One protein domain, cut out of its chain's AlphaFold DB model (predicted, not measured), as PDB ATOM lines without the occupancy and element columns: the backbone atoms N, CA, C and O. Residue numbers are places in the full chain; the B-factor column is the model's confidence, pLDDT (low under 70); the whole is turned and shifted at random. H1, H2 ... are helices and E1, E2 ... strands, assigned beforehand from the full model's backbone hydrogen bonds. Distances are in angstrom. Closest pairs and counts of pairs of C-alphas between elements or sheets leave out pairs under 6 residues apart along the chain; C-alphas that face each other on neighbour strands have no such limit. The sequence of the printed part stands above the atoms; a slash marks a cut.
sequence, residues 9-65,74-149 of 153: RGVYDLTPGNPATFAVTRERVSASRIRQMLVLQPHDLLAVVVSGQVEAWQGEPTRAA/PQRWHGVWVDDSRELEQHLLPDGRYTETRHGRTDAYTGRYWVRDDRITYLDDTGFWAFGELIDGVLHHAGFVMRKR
ATOM      1  N   ARG A   9       3.238  98.643 -11.677       81.50
ATOM      2  CA  ARG A   9       2.873  97.215 -11.646       81.50
ATOM      3  C   ARG A   9       4.131  96.354 -11.528       81.50
ATOM      4  O   ARG A   9       5.131  96.613 -12.177       81.50
ATOM      5  N   GLY A  10       4.077  95.324 -10.686       82.62
ATOM      6  CA  GLY A  10       5.186  94.377 -10.520       82.62
ATOM      7  C   GLY A  10       6.405  94.908  -9.756       82.62
ATOM      8  O   GLY A  10       7.330  94.143  -9.532       82.62
ATOM      9  N   VAL A  11       6.419  96.157  -9.268       85.12
ATOM     10  CA  VAL A  11       7.546  96.724  -8.476       85.12
ATOM     11  C   VAL A  11       7.861  95.952  -7.181       85.12
ATOM     12  O   VAL A  11       8.942  96.099  -6.618       85.12
ATOM     13  N   TYR A  12       6.939  95.107  -6.707       86.56
ATOM     14  CA  TYR A  12       7.156  94.213  -5.560       86.56
ATOM     15  C   TYR A  12       7.270  92.738  -5.949       86.56
ATOM     16  O   TYR A  12       7.323  91.877  -5.071       86.56
ATOM     17  N   ASP A  13       7.315  92.429  -7.246       90.56
ATOM     18  CA  ASP A  13       7.657  91.087  -7.692       90.56
ATOM     19  C   ASP A  13       9.111  90.809  -7.305       90.56
ATOM     20  O   ASP A  13       9.988  91.669  -7.426       90.56
ATOM     21  N   LEU A  14       9.372  89.593  -6.827       91.12
ATOM     22  CA  LEU A  14      10.699  89.175  -6.385       91.12
ATOM     23  C   LEU A  14      11.568  88.799  -7.591       91.12
ATOM     24  O   LEU A  14      11.893  87.631  -7.811       91.12
ATOM     25  N   THR A  15      11.924  89.806  -8.385       92.69
ATOM     26  CA  THR A  15      12.770  89.692  -9.576       92.69
ATOM     27  C   THR A  15      13.998  90.595  -9.460       92.69
ATOM     28  O   THR A  15      13.928  91.646  -8.817       92.69
ATOM     29  N   PRO A  16      15.131  90.241 -10.095       92.50
ATOM     30  CA  PRO A  16      16.296  91.119 -10.141       92.50
ATOM     31  C   PRO A  16      15.936  92.526 -10.640       92.50
ATOM     32  O   PRO A  16      15.189  92.667 -11.604       92.50
ATOM     33  N   GLY A  17      16.477  93.554  -9.983       90.25
ATOM     34  CA  GLY A  17      16.222  94.964 -10.300       90.25
ATOM     35  C   GLY A  17      15.114  95.618  -9.467       90.25
ATOM     36  O   GLY A  17      15.148  96.834  -9.296       90.25
ATOM     37  N   ASN A  18      14.200  94.838  -8.882       92.12
ATOM     38  CA  ASN A  18      13.175  95.375  -7.988       92.12
ATOM     39  C   ASN A  18      13.697  95.552  -6.552       92.12
ATOM     40  O   ASN A  18      14.528  94.760  -6.091       92.12
ATOM     41  N   PRO A  19      13.191  96.552  -5.804       91.88
ATOM     42  CA  PRO A  19      13.477  96.675  -4.382       91.88
ATOM     43  C   PRO A  19      12.952  95.451  -3.621       91.88
ATOM     44  O   PRO A  19      11.804  95.036  -3.780       91.88
ATOM     45  N   ALA A  20      13.788  94.890  -2.747       94.50
ATOM     46  CA  ALA A  20      13.412  93.765  -1.900       94.50
ATOM     47  C   ALA A  20      12.374  94.201  -0.855       94.50
ATOM     48  O   ALA A  20      12.733  94.742   0.192       94.50
ATOM     49  N   THR A  21      11.095  93.958  -1.142       95.12
ATOM     50  CA  THR A  21       9.973  94.312  -0.265       95.12
ATOM     51  C   THR A  21       9.066  93.104  -0.065       95.12
ATOM     52  O   THR A  21       8.336  92.711  -0.970       95.12
ATOM     53  N   PHE A  22       9.123  92.490   1.116       94.50
ATOM     54  CA  PHE A  22       8.355  91.289   1.451       94.50
ATOM     55  C   PHE A  22       8.256  91.080   2.965       94.50
ATOM     56  O   PHE A  22       9.062  91.593   3.741       94.50
ATOM     57  N   ALA A  23       7.280  90.276   3.386       94.50
ATOM     58  CA  ALA A  23       7.199  89.747   4.742       94.50
ATOM     59  C   ALA A  23       7.509  88.245   4.733       94.50
ATOM     60  O   ALA A  23       7.117  87.528   3.812       94.50
ATOM     61  N   VAL A  24       8.196  87.772   5.769       96.00
ATOM     62  CA  VAL A  24       8.470  86.351   6.003       96.00
ATOM     63  C   VAL A  24       7.638  85.905   7.195       96.00
ATOM     64  O   VAL A  24       7.710  86.514   8.265       96.00
ATOM     65  N   THR A  25       6.857  84.842   7.022       95.81
ATOM     66  CA  THR A  25       5.919  84.341   8.033       95.81
ATOM     67  C   THR A  25       6.221  82.893   8.404       95.81
ATOM     68  O   THR A  25       6.717  82.126   7.578       95.81
ATOM     69  N   ARG A  26       5.924  82.507   9.651       94.06
ATOM     70  CA  ARG A  26       5.960  81.100  10.088       94.06
ATOM     71  C   ARG A  26       4.771  80.321   9.531       94.06
ATOM     72  O   ARG A  26       4.921  79.182   9.096       94.06
ATOM     73  N   GLU A  27       3.594  80.941   9.539       89.75
ATOM     74  CA  GLU A  27       2.381  80.354   8.980       89.75
ATOM     75  C   GLU A  27       2.314  80.516   7.457       89.75
ATOM     76  O   GLU A  27       2.868  81.454   6.876       89.75
ATOM     77  N   ARG A  28       1.578  79.618   6.791       89.06
ATOM     78  CA  ARG A  28       1.205  79.829   5.391       89.06
ATOM     79  C   ARG A  28       0.060  80.829   5.323       89.06
ATOM     80  O   ARG A  28      -1.028  80.570   5.829       89.06
ATOM     81  N   VAL A  29       0.279  81.924   4.609       86.88
ATOM     82  CA  VAL A  29      -0.751  82.931   4.356       86.88
ATOM     83  C   VAL A  29      -1.468  82.613   3.043       86.88
ATOM     84  O   VAL A  29      -0.839  82.387   2.011       86.88
ATOM     85  N   SER A  30      -2.802  82.598   3.062       86.88
ATOM     86  CA  SER A  30      -3.598  82.408   1.847       86.88
ATOM     87  C   SER A  30      -3.619  83.670   0.979       86.88
ATOM     88  O   SER A  30      -3.603  84.798   1.476       86.88
ATOM     89  N   ALA A  31      -3.782  83.501  -0.336       83.62
ATOM     90  CA  ALA A  31      -3.955  84.632  -1.252       83.62
ATOM     91  C   ALA A  31      -5.177  85.508  -0.905       83.62
ATOM     92  O   ALA A  31      -5.175  86.707  -1.175       83.62
ATOM     93  N   SER A  32      -6.223  84.935  -0.299       82.00
ATOM     94  CA  SER A  32      -7.384  85.701   0.172       82.00
ATOM     95  C   SER A  32      -7.033  86.629   1.337       82.00
ATOM     96  O   SER A  32      -7.415  87.796   1.290       82.00
ATOM     97  N   ARG A  33      -6.255  86.159   2.327       82.56
ATOM     98  CA  ARG A  33      -5.771  86.998   3.438       82.56
ATOM     99  C   ARG A  33      -4.903  88.142   2.927       82.56
ATOM    100  O   ARG A  33      -5.098  89.270   3.357       82.56
ATOM    101  N   ILE A  34      -4.033  87.873   1.951       80.75
ATOM    102  CA  ILE A  34      -3.189  88.905   1.321       80.75
ATOM    103  C   ILE A  34      -4.043  89.998   0.662       80.75
ATOM    104  O   ILE A  34      -3.732  91.177   0.791       80.75
ATOM    105  N   ARG A  35      -5.127  89.627  -0.034       77.19
ATOM    106  CA  ARG A  35      -5.970  90.583  -0.776       77.19
ATOM    107  C   ARG A  35      -6.961  91.356   0.090       77.19
ATOM    108  O   ARG A  35      -7.344  92.456  -0.295       77.19
ATOM    109  N   GLN A  36      -7.431  90.771   1.189       73.81
ATOM    110  CA  GLN A  36      -8.439  91.390   2.049       73.81
ATOM    111  C   GLN A  36      -7.777  92.193   3.164       73.81
ATOM    112  O   GLN A  36      -7.835  93.416   3.166       73.81
ATOM    113  N   MET A  37      -7.142  91.503   4.106       79.19
ATOM    114  CA  MET A  37      -6.502  92.109   5.263       79.19
ATOM    115  C   MET A  37      -5.486  91.118   5.819       79.19
ATOM    116  O   MET A  37      -5.846  90.140   6.480       79.19
ATOM    117  N   LEU A  38      -4.209  91.364   5.528       86.38
ATOM    118  CA  LEU A  38      -3.136  90.598   6.134       86.38
ATOM    119  C   LEU A  38      -2.819  91.195   7.500       86.38
ATOM    120  O   LEU A  38      -2.162  92.228   7.597       86.38
ATOM    121  N   VAL A  39      -3.299  90.506   8.529       91.06
ATOM    122  CA  VAL A  39      -2.905  90.713   9.918       91.06
ATOM    123  C   VAL A  39      -2.095  89.505  10.370       91.06
ATOM    124  O   VAL A  39      -2.488  88.368  10.083       91.06
ATOM    125  N   LEU A  40      -0.974  89.753  11.044       93.50
ATOM    126  CA  LEU A  40      -0.060  88.729  11.550       93.50
ATOM    127  C   LEU A  40       0.176  88.921  13.045       93.50
ATOM    128  O   LEU A  40       0.382  90.041  13.504       93.50
ATOM    129  N   GLN A  41       0.184  87.832  13.807       94.94
ATOM    130  CA  GLN A  41       0.620  87.887  15.199       94.94
ATOM    131  C   GLN A  41       2.153  88.020  15.262       94.94
ATOM    132  O   GLN A  41       2.837  87.547  14.350       94.94
ATOM    133  N   PRO A  42       2.736  88.602  16.327       94.31
ATOM    134  CA  PRO A  42       4.189  88.743  16.448       94.31
ATOM    135  C   PRO A  42       4.900  87.393  16.369       94.31
ATOM    136  O   PRO A  42       5.915  87.249  15.693       94.31
ATOM    137  N   HIS A  43       4.307  86.360  16.975       94.25
ATOM    138  CA  HIS A  43       4.830  85.000  16.912       94.25
ATOM    139  C   HIS A  43       4.729  84.363  15.519       94.25
ATOM    140  O   HIS A  43       5.365  83.341  15.296       94.25
ATOM    141  N   ASP A  44       3.995  84.935  14.570       95.69
ATOM    142  CA  ASP A  44       3.920  84.443  13.192       95.69
ATOM    143  C   ASP A  44       4.798  85.244  12.228       95.69
ATOM    144  O   ASP A  44       5.080  84.773  11.123       95.69
ATOM    145  N   LEU A  45       5.273  86.422  12.638       96.69
ATOM    146  CA  LEU A  45       6.093  87.305  11.820       96.69
ATOM    147  C   LEU A  45       7.588  87.060  12.064       96.69
ATOM    148  O   LEU A  45       8.112  87.321  13.144       96.69
ATOM    149  N   LEU A  46       8.306  86.590  11.043       97.44
ATOM    150  CA  LEU A  46       9.761  86.401  11.114       97.44
ATOM    151  C   LEU A  46      10.520  87.656  10.697       97.44
ATOM    152  O   LEU A  46      11.487  88.025  11.360       97.44
ATOM    153  N   ALA A  47      10.099  88.305   9.613       97.69
ATOM    154  CA  ALA A  47      10.720  89.537   9.151       97.69
ATOM    155  C   ALA A  47       9.762  90.376   8.302       97.69
ATOM    156  O   ALA A  47       8.933  89.830   7.574       97.69
ATOM    157  N   VAL A  48       9.945  91.693   8.338       97.50
ATOM    158  CA  VAL A  48       9.415  92.630   7.340       97.50
ATOM    159  C   VAL A  48      10.605  93.323   6.708       97.50
ATOM    160  O   VAL A  48      11.391  93.956   7.412       97.50
ATOM    161  N   VAL A  49      10.737  93.202   5.393       97.50
ATOM    162  CA  VAL A  49      11.778  93.862   4.609       97.50
ATOM    163  C   VAL A  49      11.103  94.861   3.679       97.50
ATOM    164  O   VAL A  49      10.155  94.504   2.981       97.50
ATOM    165  N   VAL A  50      11.575  96.105   3.677       96.06
ATOM    166  CA  VAL A  50      11.129  97.165   2.765       96.06
ATOM    167  C   VAL A  50      12.355  97.773   2.107       96.06
ATOM    168  O   VAL A  50      13.254  98.254   2.798       96.06
ATOM    169  N   SER A  51      12.415  97.725   0.777       93.62
ATOM    170  CA  SER A  51      13.546  98.235  -0.012       93.62
ATOM    171  C   SER A  51      14.908  97.730   0.488       93.62
ATOM    172  O   SER A  51      15.885  98.470   0.592       93.62
ATOM    173  N   GLY A  52      14.964  96.444   0.846       94.94
ATOM    174  CA  GLY A  52      16.161  95.773   1.360       94.94
ATOM    175  C   GLY A  52      16.513  96.079   2.820       94.94
ATOM    176  O   GLY A  52      17.490  95.531   3.321       94.94
ATOM    177  N   GLN A  53      15.739  96.915   3.514       95.38
ATOM    178  CA  GLN A  53      15.936  97.237   4.929       95.38
ATOM    179  C   GLN A  53      14.962  96.448   5.808       95.38
ATOM    180  O   GLN A  53      13.785  96.318   5.478       95.38
ATOM    181  N   VAL A  54      15.443  95.928   6.938       96.88
ATOM    182  CA  VAL A  54      14.618  95.159   7.882       96.88
ATOM    183  C   VAL A  54      13.869  96.122   8.808       96.88
ATOM    184  O   VAL A  54      14.487  96.779   9.642       96.88
ATOM    185  N   GLU A  55      12.543  96.192   8.681       96.38
ATOM    186  CA  GLU A  55      11.663  97.010   9.538       96.38
ATOM    187  C   GLU A  55      11.221  96.267  10.806       96.38
ATOM    188  O   GLU A  55      11.044  96.877  11.859       96.38
ATOM    189  N   ALA A  56      11.059  94.947  10.714       97.75
ATOM    190  CA  ALA A  56      10.729  94.096  11.849       97.75
ATOM    191  C   ALA A  56      11.482  92.768  11.757       97.75
ATOM    192  O   ALA A  56      11.685  92.240  10.660       97.75
ATOM    193  N   TRP A  57      11.868  92.225  12.907       98.19
ATOM    194  CA  TRP A  57      12.585  90.964  13.045       98.19
ATOM    195  C   TRP A  57      12.036  90.185  14.236       98.19
ATOM    196  O   TRP A  57      11.956  90.715  15.339       98.19
ATOM    197  N   GLN A  58      11.666  88.921  14.023       97.25
ATOM    198  CA  GLN A  58      11.101  88.040  15.055       97.25
ATOM    199  C   GLN A  58       9.899  88.654  15.794       97.25
ATOM    200  O   GLN A  58       9.767  88.512  17.005       97.25
ATOM    201  N   GLY A  59       9.029  89.343  15.055       96.44
ATOM    202  CA  GLY A  59       7.830  89.978  15.602       96.44
ATOM    203  C   GLY A  59       8.067  91.325  16.282       96.44
ATOM    204  O   GLY A  59       7.088  91.938  16.695       96.44
ATOM    205  N   GLU A  60       9.310  91.806  16.349       97.69
ATOM    206  CA  GLU A  60       9.680  93.064  17.000       97.69
ATOM    207  C   GLU A  60      10.129  94.124  15.984       97.69
ATOM    208  O   GLU A  60      10.793  93.788  14.996       97.69
ATOM    209  N   PRO A  61       9.812  95.414  16.199       97.50
ATOM    210  CA  PRO A  61      10.326  96.491  15.361       97.50
ATOM    211  C   PRO A  61      11.840  96.658  15.540       97.50
ATOM    212  O   PRO A  61      12.368  96.581  16.648       97.50
ATOM    213  N   THR A  62      12.552  96.975  14.459       97.25
ATOM    214  CA  THR A  62      14.008  97.225  14.504       97.25
ATOM    215  C   THR A  62      14.367  98.654  14.921       97.25
ATOM    216  O   THR A  62      15.535  98.957  15.170       97.25
ATOM    217  N   ARG A  63      13.373  99.546  15.006       95.56
ATOM    218  CA  ARG A  63      13.532 100.959  15.375       95.56
ATOM    219  C   ARG A  63      12.339 101.465  16.179       95.56
ATOM    220  O   ARG A  63      11.220 100.983  16.013       95.56
ATOM    221  N   ALA A  64      12.549 102.500  16.987       96.69
ATOM    222  CA  ALA A  64      11.448 103.178  17.663       96.69
ATOM    223  C   ALA A  64      10.509 103.858  16.645       96.69
ATOM    224  O   ALA A  64      10.964 104.412  15.637       96.69
ATOM    225  N   ALA A  65       9.202 103.822  16.913       96.19
ATOM    226  CA  ALA A  65       8.211 104.548  16.120       96.19
ATOM    227  C   ALA A  65       8.510 106.058  16.136       96.19
ATOM    228  O   ALA A  65       9.137 106.562  17.067       96.19
ATOM    229  N   PRO A  74       8.344 111.601   6.114       88.38
ATOM    230  CA  PRO A  74       7.289 111.102   7.001       88.38
ATOM    231  C   PRO A  74       6.071 112.040   7.076       88.38
ATOM    232  O   PRO A  74       4.942 111.586   7.223       88.38
ATOM    233  N   GLN A  75       6.257 113.341   6.830       90.75
ATOM    234  CA  GLN A  75       5.181 114.341   6.813       90.75
ATOM    235  C   GLN A  75       4.103 114.057   5.749       90.75
ATOM    236  O   GLN A  75       2.965 114.510   5.888       90.75
ATOM    237  N   ARG A  76       4.426 113.282   4.697       93.31
ATOM    238  CA  ARG A  76       3.436 112.808   3.711       93.31
ATOM    239  C   ARG A  76       2.348 111.970   4.380       93.31
ATOM    240  O   ARG A  76       1.186 112.090   3.998       93.31
ATOM    241  N   TRP A  77       2.706 111.210   5.410       95.31
ATOM    242  CA  TRP A  77       1.822 110.305   6.136       95.31
ATOM    243  C   TRP A  77       1.023 111.013   7.227       95.31
ATOM    244  O   TRP A  77      -0.133 110.677   7.434       95.31
ATOM    245  N   HIS A  78       1.583 112.027   7.887       96.00
ATOM    246  CA  HIS A  78       0.928 112.656   9.041       96.00
ATOM    247  C   HIS A  78      -0.395 113.338   8.680       96.00
ATOM    248  O   HIS A  78      -0.464 114.046   7.673       96.00
ATOM    249  N   GLY A  79      -1.410 113.204   9.530       96.50
ATOM    250  CA  GLY A  79      -2.730 113.808   9.354       96.50
ATOM    251  C   GLY A  79      -3.847 112.772   9.361       96.50
ATOM    252  O   GLY A  79      -3.652 111.637   9.792       96.50
ATOM    253  N   VAL A  80      -5.022 113.184   8.889       97.25
ATOM    254  CA  VAL A  80      -6.219 112.341   8.906       97.25
ATOM    255  C   VAL A  80      -6.432 111.692   7.544       97.25
ATOM    256  O   VAL A  80      -6.400 112.373   6.522       97.25
ATOM    257  N   TRP A  81      -6.672 110.391   7.541       97.50
ATOM    258  CA  TRP A  81      -6.958 109.552   6.386       97.50
ATOM    259  C   TRP A  81      -8.370 109.002   6.511       97.50
ATOM    260  O   TRP A  81      -8.740 108.494   7.562       97.50
ATOM    261  N   VAL A  82      -9.178 109.137   5.463       96.94
ATOM    262  CA  VAL A  82     -10.615 108.855   5.528       96.94
ATOM    263  C   VAL A  82     -11.034 107.953   4.374       96.94
ATOM    264  O   VAL A  82     -10.655 108.199   3.227       96.94
ATOM    265  N   ASP A  83     -11.830 106.931   4.677       95.38
ATOM    266  CA  ASP A  83     -12.617 106.168   3.704       95.38
ATOM    267  C   ASP A  83     -14.103 106.365   4.035       95.38
ATOM    268  O   ASP A  83     -14.691 105.623   4.827       95.38
ATOM    269  N   ASP A  84     -14.704 107.398   3.433       90.31
ATOM    270  CA  ASP A  84     -16.099 107.788   3.683       90.31
ATOM    271  C   ASP A  84     -17.080 106.653   3.355       90.31
ATOM    272  O   ASP A  84     -18.113 106.504   4.003       90.31
ATOM    273  N   SER A  85     -16.744 105.808   2.372       91.06
ATOM    274  CA  SER A  85     -17.608 104.704   1.938       91.06
ATOM    275  C   SER A  85     -17.704 103.575   2.964       91.06
ATOM    276  O   SER A  85     -18.615 102.747   2.895       91.06
ATOM    277  N   ARG A  86     -16.758 103.528   3.907       90.44
ATOM    278  CA  ARG A  86     -16.677 102.497   4.947       90.44
ATOM    279  C   ARG A  86     -16.648 103.077   6.359       90.44
ATOM    280  O   ARG A  86     -16.350 102.328   7.286       90.44
ATOM    281  N   GLU A  87     -16.979 104.363   6.510       93.94
ATOM    282  CA  GLU A  87     -17.039 105.077   7.793       93.94
ATOM    283  C   GLU A  87     -15.769 104.878   8.638       93.94
ATOM    284  O   GLU A  87     -15.834 104.502   9.814       93.94
ATOM    285  N   LEU A  88     -14.608 105.076   8.010       94.88
ATOM    286  CA  LEU A  88     -13.303 104.929   8.646       94.88
ATOM    287  C   LEU A  88     -12.536 106.249   8.621       94.88
ATOM    288  O   LEU A  88     -12.424 106.895   7.579       94.88
ATOM    289  N   GLU A  89     -11.966 106.605   9.768       96.69
ATOM    290  CA  GLU A  89     -11.089 107.756   9.950       96.69
ATOM    291  C   GLU A  89      -9.842 107.343  10.740       96.69
ATOM    292  O   GLU A  89      -9.938 106.977  11.907       96.69
ATOM    293  N   GLN A  90      -8.666 107.439  10.124       97.31
ATOM    294  CA  GLN A  90      -7.381 107.111  10.731       97.31
ATOM    295  C   GLN A  90      -6.516 108.363  10.893       97.31
ATOM    296  O   GLN A  90      -6.266 109.096   9.940       97.31
ATOM    297  N   HIS A  91      -6.007 108.594  12.096       98.00
ATOM    298  CA  HIS A  91      -5.068 109.666  12.409       98.00
ATOM    299  C   HIS A  91      -3.660 109.089  12.463       98.00
ATOM    300  O   HIS A  91      -3.405 108.184  13.251       98.00
ATOM    301  N   LEU A  92      -2.741 109.614  11.651       97.94
ATOM    302  CA  LEU A  92      -1.312 109.301  11.723       97.94
ATOM    303  C   LEU A  92      -0.572 110.478  12.365       97.94
ATOM    304  O   LEU A  92      -0.510 111.572  11.794       97.94
ATOM    305  N   LEU A  93      -0.022 110.261  13.559       97.25
ATOM    306  CA  LEU A  93       0.610 111.295  14.379       97.25
ATOM    307  C   LEU A  93       2.132 111.361  14.150       97.25
ATOM    308  O   LEU A  93       2.740 110.339  13.819       97.25
ATOM    309  N   PRO A  94       2.779 112.534  14.327       96.06
ATOM    310  CA  PRO A  94       4.215 112.699  14.063       96.06
ATOM    311  C   PRO A  94       5.157 111.857  14.933       96.06
ATOM    312  O   PRO A  94       6.301 111.631  14.551       96.06
ATOM    313  N   ASP A  95       4.692 111.400  16.094       96.25
ATOM    314  CA  ASP A  95       5.433 110.533  17.016       96.25
ATOM    315  C   ASP A  95       5.380 109.045  16.616       96.25
ATOM    316  O   ASP A  95       5.890 108.181  17.329       96.25
ATOM    317  N   GLY A  96       4.769 108.727  15.471       97.38
ATOM    318  CA  GLY A  96       4.604 107.357  15.001       97.38
ATOM    319  C   GLY A  96       3.437 106.617  15.651       97.38
ATOM    320  O   GLY A  96       3.381 105.392  15.538       97.38
ATOM    321  N   ARG A  97       2.511 107.306  16.331       98.25
ATOM    322  CA  ARG A  97       1.254 106.718  16.818       98.25
ATOM    323  C   ARG A  97       0.129 106.865  15.806       98.25
ATOM    324  O   ARG A  97       0.061 107.852  15.078       98.25
ATOM    325  N   TYR A  98      -0.782 105.901  15.789       98.06
ATOM    326  CA  TYR A  98      -2.041 106.048  15.070       98.06
ATOM    327  C   TYR A  98      -3.239 105.789  15.969       98.06
ATOM    328  O   TYR A  98      -3.150 105.026  16.935       98.06
ATOM    329  N   THR A  99      -4.364 106.386  15.594       97.88
ATOM    330  CA  THR A  99      -5.690 106.013  16.084       97.88
ATOM    331  C   THR A  99      -6.631 105.841  14.897       97.88
ATOM    332  O   THR A  99      -6.486 106.513  13.878       97.88
ATOM    333  N   GLU A 100      -7.567 104.904  14.988       96.94
ATOM    334  CA  GLU A 100      -8.580 104.646  13.967       96.94
ATOM    335  C   GLU A 100      -9.963 104.676  14.609       96.94
ATOM    336  O   GLU A 100     -10.252 103.924  15.538       96.94
ATOM    337  N   THR A 101     -10.835 105.524  14.081       96.19
ATOM    338  CA  THR A 101     -12.274 105.495  14.327       96.19
ATOM    339  C   THR A 101     -12.939 104.708  13.213       96.19
ATOM    340  O   THR A 101     -12.675 104.952  12.034       96.19
ATOM    341  N   ARG A 102     -13.832 103.783  13.567       93.81
ATOM    342  CA  ARG A 102     -14.507 102.931  12.584       93.81
ATOM    343  C   ARG A 102     -15.961 102.692  12.960       93.81
ATOM    344  O   ARG A 102     -16.234 102.292  14.090       93.81
ATOM    345  N   HIS A 103     -16.882 102.927  12.024       92.50
ATOM    346  CA  HIS A 103     -18.334 102.802  12.244       92.50
ATOM    347  C   HIS A 103     -18.808 103.543  13.510       92.50
ATOM    348  O   HIS A 103     -19.553 103.006  14.328       92.50
ATOM    349  N   GLY A 104     -18.286 104.753  13.732       88.19
ATOM    350  CA  GLY A 104     -18.600 105.577  14.905       88.19
ATOM    351  C   GLY A 104     -17.957 105.133  16.226       88.19
ATOM    352  O   GLY A 104     -18.118 105.821  17.231       88.19
ATOM    353  N   ARG A 105     -17.199 104.026  16.255       94.56
ATOM    354  CA  ARG A 105     -16.400 103.638  17.425       94.56
ATOM    355  C   ARG A 105     -15.062 104.372  17.397       94.56
ATOM    356  O   ARG A 105     -14.175 103.987  16.636       94.56
ATOM    357  N   THR A 106     -14.934 105.412  18.216       93.31
ATOM    358  CA  THR A 106     -13.669 106.133  18.431       93.31
ATOM    359  C   THR A 106     -12.603 105.198  18.990       93.31
ATOM    360  O   THR A 106     -12.924 104.328  19.803       93.31
ATOM    361  N   ASP A 107     -11.357 105.369  18.540       93.12
ATOM    362  CA  ASP A 107     -10.195 104.568  18.952       93.12
ATOM    363  C   ASP A 107     -10.452 103.055  18.852       93.12
ATOM    364  O   ASP A 107     -10.034 102.252  19.688       93.12
ATOM    365  N   ALA A 108     -11.168 102.653  17.798       93.06
ATOM    366  CA  ALA A 108     -11.440 101.263  17.484       93.06
ATOM    367  C   ALA A 108     -10.157 100.442  17.326       93.06
ATOM    368  O   ALA A 108     -10.189  99.257  17.667       93.06
ATOM    369  N   TYR A 109      -9.094 101.070  16.823       95.31
ATOM    370  CA  TYR A 109      -7.734 100.546  16.794       95.31
ATOM    371  C   TYR A 109      -6.755 101.668  17.120       95.31
ATOM    372  O   TYR A 109      -6.955 102.818  16.728       95.31
ATOM    373  N   THR A 110      -5.690 101.332  17.836       98.06
ATOM    374  CA  THR A 110      -4.618 102.269  18.181       98.06
ATOM    375  C   THR A 110      -3.303 101.517  18.179       98.06
ATOM    376  O   THR A 110      -3.273 100.306  18.397       98.06
ATOM    377  N   GLY A 111      -2.205 102.212  17.915       98.12
ATOM    378  CA  GLY A 111      -0.916 101.544  17.901       98.12
ATOM    379  C   GLY A 111       0.217 102.428  17.439       98.12
ATOM    380  O   GLY A 111       0.178 103.657  17.557       98.12
ATOM    381  N   ARG A 112       1.249 101.767  16.926       98.38
ATOM    382  CA  ARG A 112       2.449 102.373  16.355       98.38
ATOM    383  C   ARG A 112       2.536 102.072  14.870       98.38
ATOM    384  O   ARG A 112       2.035 101.048  14.406       98.38
ATOM    385  N   TYR A 113       3.202 102.949  14.136       97.88
ATOM    386  CA  TYR A 113       3.470 102.748  12.726       97.88
ATOM    387  C   TYR A 113       4.892 103.160  12.337       97.88
ATOM    388  O   TYR A 113       5.538 104.005  12.964       97.88
ATOM    389  N   TRP A 114       5.358 102.542  11.259       97.19
ATOM    390  CA  TRP A 114       6.665 102.730  10.649       97.19
ATOM    391  C   TRP A 114       6.471 102.896   9.152       97.19
ATOM    392  O   TRP A 114       5.747 102.122   8.526       97.19
ATOM    393  N   VAL A 115       7.112 103.910   8.581       96.12
ATOM    394  CA  VAL A 115       7.073 104.190   7.143       96.12
ATOM    395  C   VAL A 115       8.463 104.093   6.546       96.12
ATOM    396  O   VAL A 115       9.432 104.447   7.224       96.12
ATOM    397  N   ARG A 116       8.537 103.623   5.305       94.50
ATOM    398  CA  ARG A 116       9.717 103.680   4.436       94.50
ATOM    399  C   ARG A 116       9.240 103.732   2.995       94.50
ATOM    400  O   ARG A 116       8.396 102.916   2.618       94.50
ATOM    401  N   ASP A 117       9.779 104.660   2.210       92.81
ATOM    402  CA  ASP A 117       9.305 104.923   0.852       92.81
ATOM    403  C   ASP A 117       7.774 105.135   0.855       92.81
ATOM    404  O   ASP A 117       7.250 105.971   1.599       92.81
ATOM    405  N   ASP A 118       7.043 104.345   0.069       93.81
ATOM    406  CA  ASP A 118       5.583 104.349   0.008       93.81
ATOM    407  C   ASP A 118       4.946 103.176   0.788       93.81
ATOM    408  O   ASP A 118       3.775 102.853   0.600       93.81
ATOM    409  N   ARG A 119       5.685 102.521   1.695       94.75
ATOM    410  CA  ARG A 119       5.165 101.462   2.580       94.75
ATOM    411  C   ARG A 119       4.897 101.984   3.983       94.75
ATOM    412  O   ARG A 119       5.680 102.758   4.531       94.75
ATOM    413  N   ILE A 120       3.838 101.454   4.592       96.50
ATOM    414  CA  ILE A 120       3.549 101.617   6.015       96.50
ATOM    415  C   ILE A 120       3.314 100.257   6.670       96.50
ATOM    416  O   ILE A 120       2.641  99.382   6.118       96.50
ATOM    417  N   THR A 121       3.877 100.093   7.859       96.75
ATOM    418  CA  THR A 121       3.742  98.911   8.704       96.75
ATOM    419  C   THR A 121       3.207  99.352  10.057       96.75
ATOM    420  O   THR A 121       3.709 100.317  10.629       96.75
ATOM    421  N   TYR A 122       2.210  98.644  10.570       97.56
ATOM    422  CA  TYR A 122       1.543  98.924  11.836       97.56
ATOM    423  C   TYR A 122       1.823  97.814  12.842       97.56
ATOM    424  O   TYR A 122       1.828  96.644  12.462       97.56
ATOM    425  N   LEU A 123       1.984  98.189  14.109       97.81
ATOM    426  CA  LEU A 123       1.866  97.302  15.263       97.81
ATOM    427  C   LEU A 123       0.772  97.870  16.160       97.81
ATOM    428  O   LEU A 123       0.961  98.915  16.791       97.81
ATOM    429  N   ASP A 124      -0.367  97.194  16.175       97.38
ATOM    430  CA  ASP A 124      -1.503  97.553  17.011       97.38
ATOM    431  C   ASP A 124      -1.173  97.325  18.491       97.38
ATOM    432  O   ASP A 124      -0.407  96.422  18.839       97.38
ATOM    433  N   ASP A 125      -1.750  98.129  19.381       97.56
ATOM    434  CA  ASP A 125      -1.531  98.013  20.824       97.56
ATOM    435  C   ASP A 125      -2.136  96.717  21.406       97.56
ATOM    436  O   ASP A 125      -1.712  96.265  22.470       97.56
ATOM    437  N   THR A 126      -3.046  96.050  20.685       95.12
ATOM    438  CA  THR A 126      -3.488  94.673  20.988       95.12
ATOM    439  C   THR A 126      -2.494  93.597  20.532       95.12
ATOM    440  O   THR A 126      -2.648  92.429  20.890       95.12
ATOM    441  N   GLY A 127      -1.457  93.978  19.780       94.50
ATOM    442  CA  GLY A 127      -0.283  93.159  19.491       94.50
ATOM    443  C   GLY A 127      -0.160  92.660  18.057       94.50
ATOM    444  O   GLY A 127       0.822  91.996  17.760       94.50
ATOM    445  N   PHE A 128      -1.092  92.947  17.147       95.31
ATOM    446  CA  PHE A 128      -1.006  92.429  15.781       95.31
ATOM    447  C   PHE A 128      -0.291  93.379  14.810       95.31
ATOM    448  O   PHE A 128      -0.373  94.600  14.918       95.31
ATOM    449  N   TRP A 129       0.370  92.799  13.810       96.75
ATOM    450  CA  TRP A 129       0.998  93.509  12.705       96.75
ATOM    451  C   TRP A 129       0.055  93.639  11.520       96.75
ATOM    452  O   TRP A 129      -0.631  92.679  11.166       96.75
ATOM    453  N   ALA A 130       0.070  94.796  10.866       95.88
ATOM    454  CA  ALA A 130      -0.685  95.028   9.643       95.88
ATOM    455  C   ALA A 130       0.100  95.909   8.660       95.88
ATOM    456  O   ALA A 130       1.053  96.592   9.035       95.88
ATOM    457  N   PHE A 131      -0.280  95.886   7.382       94.94
ATOM    458  CA  PHE A 131       0.537  96.453   6.304       94.94
ATOM    459  C   PHE A 131      -0.291  97.309   5.355       94.94
ATOM    460  O   PHE A 131      -1.451  96.999   5.070       94.94
ATOM    461  N   GLY A 132       0.312  98.369   4.834       94.25
ATOM    462  CA  GLY A 132      -0.309  99.258   3.866       94.25
ATOM    463  C   GLY A 132       0.700  99.885   2.913       94.25
ATOM    464  O   GLY A 132       1.909  99.646   2.987       94.25
ATOM    465  N   GLU A 133       0.169 100.679   1.998       93.56
ATOM    466  CA  GLU A 133       0.914 101.335   0.933       93.56
ATOM    467  C   GLU A 133       0.283 102.666   0.566       93.56
ATOM    468  O   GLU A 133      -0.940 102.800   0.576       93.56
ATOM    469  N   LEU A 134       1.110 103.624   0.176       93.94
ATOM    470  CA  LEU A 134       0.676 104.861  -0.437       93.94
ATOM    471  C   LEU A 134       0.803 104.749  -1.961       93.94
ATOM    472  O   LEU A 134       1.901 104.610  -2.481       93.94
ATOM    473  N   ILE A 135      -0.307 104.840  -2.686       92.31
ATOM    474  CA  ILE A 135      -0.325 104.810  -4.156       92.31
ATOM    475  C   ILE A 135      -0.896 106.143  -4.628       92.31
ATOM    476  O   ILE A 135      -2.034 106.471  -4.301       92.31
ATOM    477  N   ASP A 136      -0.092 106.944  -5.328       90.94
ATOM    478  CA  ASP A 136      -0.461 108.281  -5.824       90.94
ATOM    479  C   ASP A 136      -1.134 109.181  -4.765       90.94
ATOM    480  O   ASP A 136      -2.088 109.913  -5.028       90.94
ATOM    481  N   GLY A 137      -0.642 109.119  -3.523       91.88
ATOM    482  CA  GLY A 137      -1.175 109.910  -2.408       91.88
ATOM    483  C   GLY A 137      -2.449 109.351  -1.762       91.88
ATOM    484  O   GLY A 137      -3.017 110.010  -0.892       91.88
ATOM    485  N   VAL A 138      -2.880 108.146  -2.141       94.38
ATOM    486  CA  VAL A 138      -4.006 107.411  -1.548       94.38
ATOM    487  C   VAL A 138      -3.471 106.260  -0.699       94.38
ATOM    488  O   VAL A 138      -2.637 105.483  -1.156       94.38
ATOM    489  N   LEU A 139      -3.934 106.147   0.545       95.44
ATOM    490  CA  LEU A 139      -3.501 105.104   1.470       95.44
ATOM    491  C   LEU A 139      -4.348 103.841   1.276       95.44
ATOM    492  O   LEU A 139      -5.549 103.824   1.540       95.44
ATOM    493  N   HIS A 140      -3.697 102.769   0.845       92.19
ATOM    494  CA  HIS A 140      -4.266 101.440   0.693       92.19
ATOM    495  C   HIS A 140      -3.850 100.557   1.868       92.19
ATOM    496  O   HIS A 140      -2.670 100.254   2.053       92.19
ATOM    497  N   HIS A 141      -4.821 100.109   2.654       89.19
ATOM    498  CA  HIS A 141      -4.577  99.281   3.833       89.19
ATOM    499  C   HIS A 141      -5.798  98.410   4.119       89.19
ATOM    500  O   HIS A 141      -6.905  98.926   4.134       89.19
ATOM    501  N   ALA A 142      -5.626  97.099   4.335       81.50
ATOM    502  CA  ALA A 142      -6.714  96.201   4.758       81.50
ATOM    503  C   ALA A 142      -8.016  96.277   3.913       81.50
ATOM    504  O   ALA A 142      -9.133  96.155   4.422       81.50
ATOM    505  N   GLY A 143      -7.880  96.515   2.603       84.00
ATOM    506  CA  GLY A 143      -9.013  96.684   1.688       84.00
ATOM    507  C   GLY A 143      -9.720  98.044   1.780       84.00
ATOM    508  O   GLY A 143     -10.705  98.253   1.074       84.00
ATOM    509  N   PHE A 144      -9.235  98.960   2.618       89.44
ATOM    510  CA  PHE A 144      -9.614 100.371   2.639       89.44
ATOM    511  C   PHE A 144      -8.799 101.169   1.632       89.44
ATOM    512  O   PHE A 144      -7.635 100.858   1.351       89.44
ATOM    513  N   VAL A 145      -9.439 102.201   1.091       93.38
ATOM    514  CA  VAL A 145      -8.837 103.148   0.152       93.38
ATOM    515  C   VAL A 145      -9.068 104.538   0.720       93.38
ATOM    516  O   VAL A 145     -10.103 105.156   0.487       93.38
ATOM    517  N   MET A 146      -8.108 105.007   1.506       95.25
ATOM    518  CA  MET A 146      -8.252 106.225   2.285       95.25
ATOM    519  C   MET A 146      -7.608 107.417   1.590       95.25
ATOM    520  O   MET A 146      -6.477 107.350   1.102       95.25
ATOM    521  N   ARG A 147      -8.304 108.550   1.602       96.12
ATOM    522  CA  ARG A 147      -7.771 109.834   1.140       96.12
ATOM    523  C   ARG A 147      -7.376 110.686   2.327       96.12
ATOM    524  O   ARG A 147      -8.049 110.688   3.355       96.12
ATOM    525  N   LYS A 148      -6.299 111.446   2.166       95.75
ATOM    526  CA  LYS A 148      -5.900 112.422   3.170       95.75
ATOM    527  C   LYS A 148      -6.943 113.538   3.234       95.75
ATOM    528  O   LYS A 148      -7.244 114.160   2.214       95.75
ATOM    529  N   ARG A 149      -7.490 113.793   4.420       94.94
ATOM    530  CA  ARG A 149      -8.360 114.940   4.677       94.94
ATOM    531  C   ARG A 149      -7.554 116.219   4.418       94.94
ATOM    532  O   ARG A 149      -6.447 116.344   4.952       94.94
TER     533      ARG A 149
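This is residues 9 to 65 and 74 to 149 of the 153 residues of an uncharacterized protein of Thermocatellispora tengchongensis (UniProt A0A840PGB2). A closed barrel of eight antiparallel strands, E4 to E11, makes the main body, and a small three-stranded sheet, E1 to E3, stands beside its wall near E7 and E8, with few close C-alphas between them. The short helix H1 sits off to the side of both. The printed part has 133 residues, with the order E1, H1, E2 to E11; the ring is a meander, each strand the antiparallel neighbour of the one before, and the small sheet runs E1, E2, E3, antiparallel. The class is mostly strand. The whole is compact, with a radius of gyration of the C-alphas of 14.4 A and spans of 42 by 31 by 30 A.

Start with the barrel: find C-alpha 79 at (-2.730, 113.808, 9.354), where E4, residues 79 to 83, begins. Then come E5, 88 to 92; E6, 97 to 102, 16.8 A long; E7, 105 to 116, 29.2 A; E8, 119 to 124, 16.4 A; E9, 129 to 135, 20.3 A; E10, 138 to 141; and E11, 144 to 148, ending at C-alpha 148, (-5.900, 112.422, 3.170). Earlier in the chain, find C-alpha 22 at (8.355, 91.289, 1.451): E1 covers 22 to 25, H1 31 to 36, E2 45 to 50 and E3 53 to 57.

Look first at E7, which bends by 57 degrees at residue 111. E6 lies on one side of it, beside residues 105 to 112, with N 100 and O 109 2.8 A apart; E8 lies on the other side, beside 110 to 116, with N 114 and O 121 2.8 A apart. E11 and E4 close the ring, antiparallel, with N 82 and O 147 2.9 A apart. In the small sheet, E1 and E2 have N 24 and O 47 at 2.8 A, and the hairpin E2 and E3 has N 55 and O 48 at 2.8 A. Toward the barrel, the closest C-alphas of E2 and E7 are those of Val 50 and Arg 116, 6.9 A apart. Residues 39 to 40 pair, antiparallel, with 129 to 130 of E9. H1 is not on the small sheet, and only just not on the barrel, with 4 pairs of C-alphas within 10 A; every O i to N i+4 pair in H1 is within hydrogen-bond range.

The two C-alphas farthest apart, those of Pro 16 and Gly 104, are 45.3 A apart. Residues 66 to 73 are not printed, and C-alphas 65 and 74 are 11.3 A apart across that cut, in the link E3 to E4. Of the links printed whole, H1 to E2 is short and the others are tight. Residues 9 to 21 hold no named element. The mean pLDDT of the printed part is 93.4, and no printed residue is under 70.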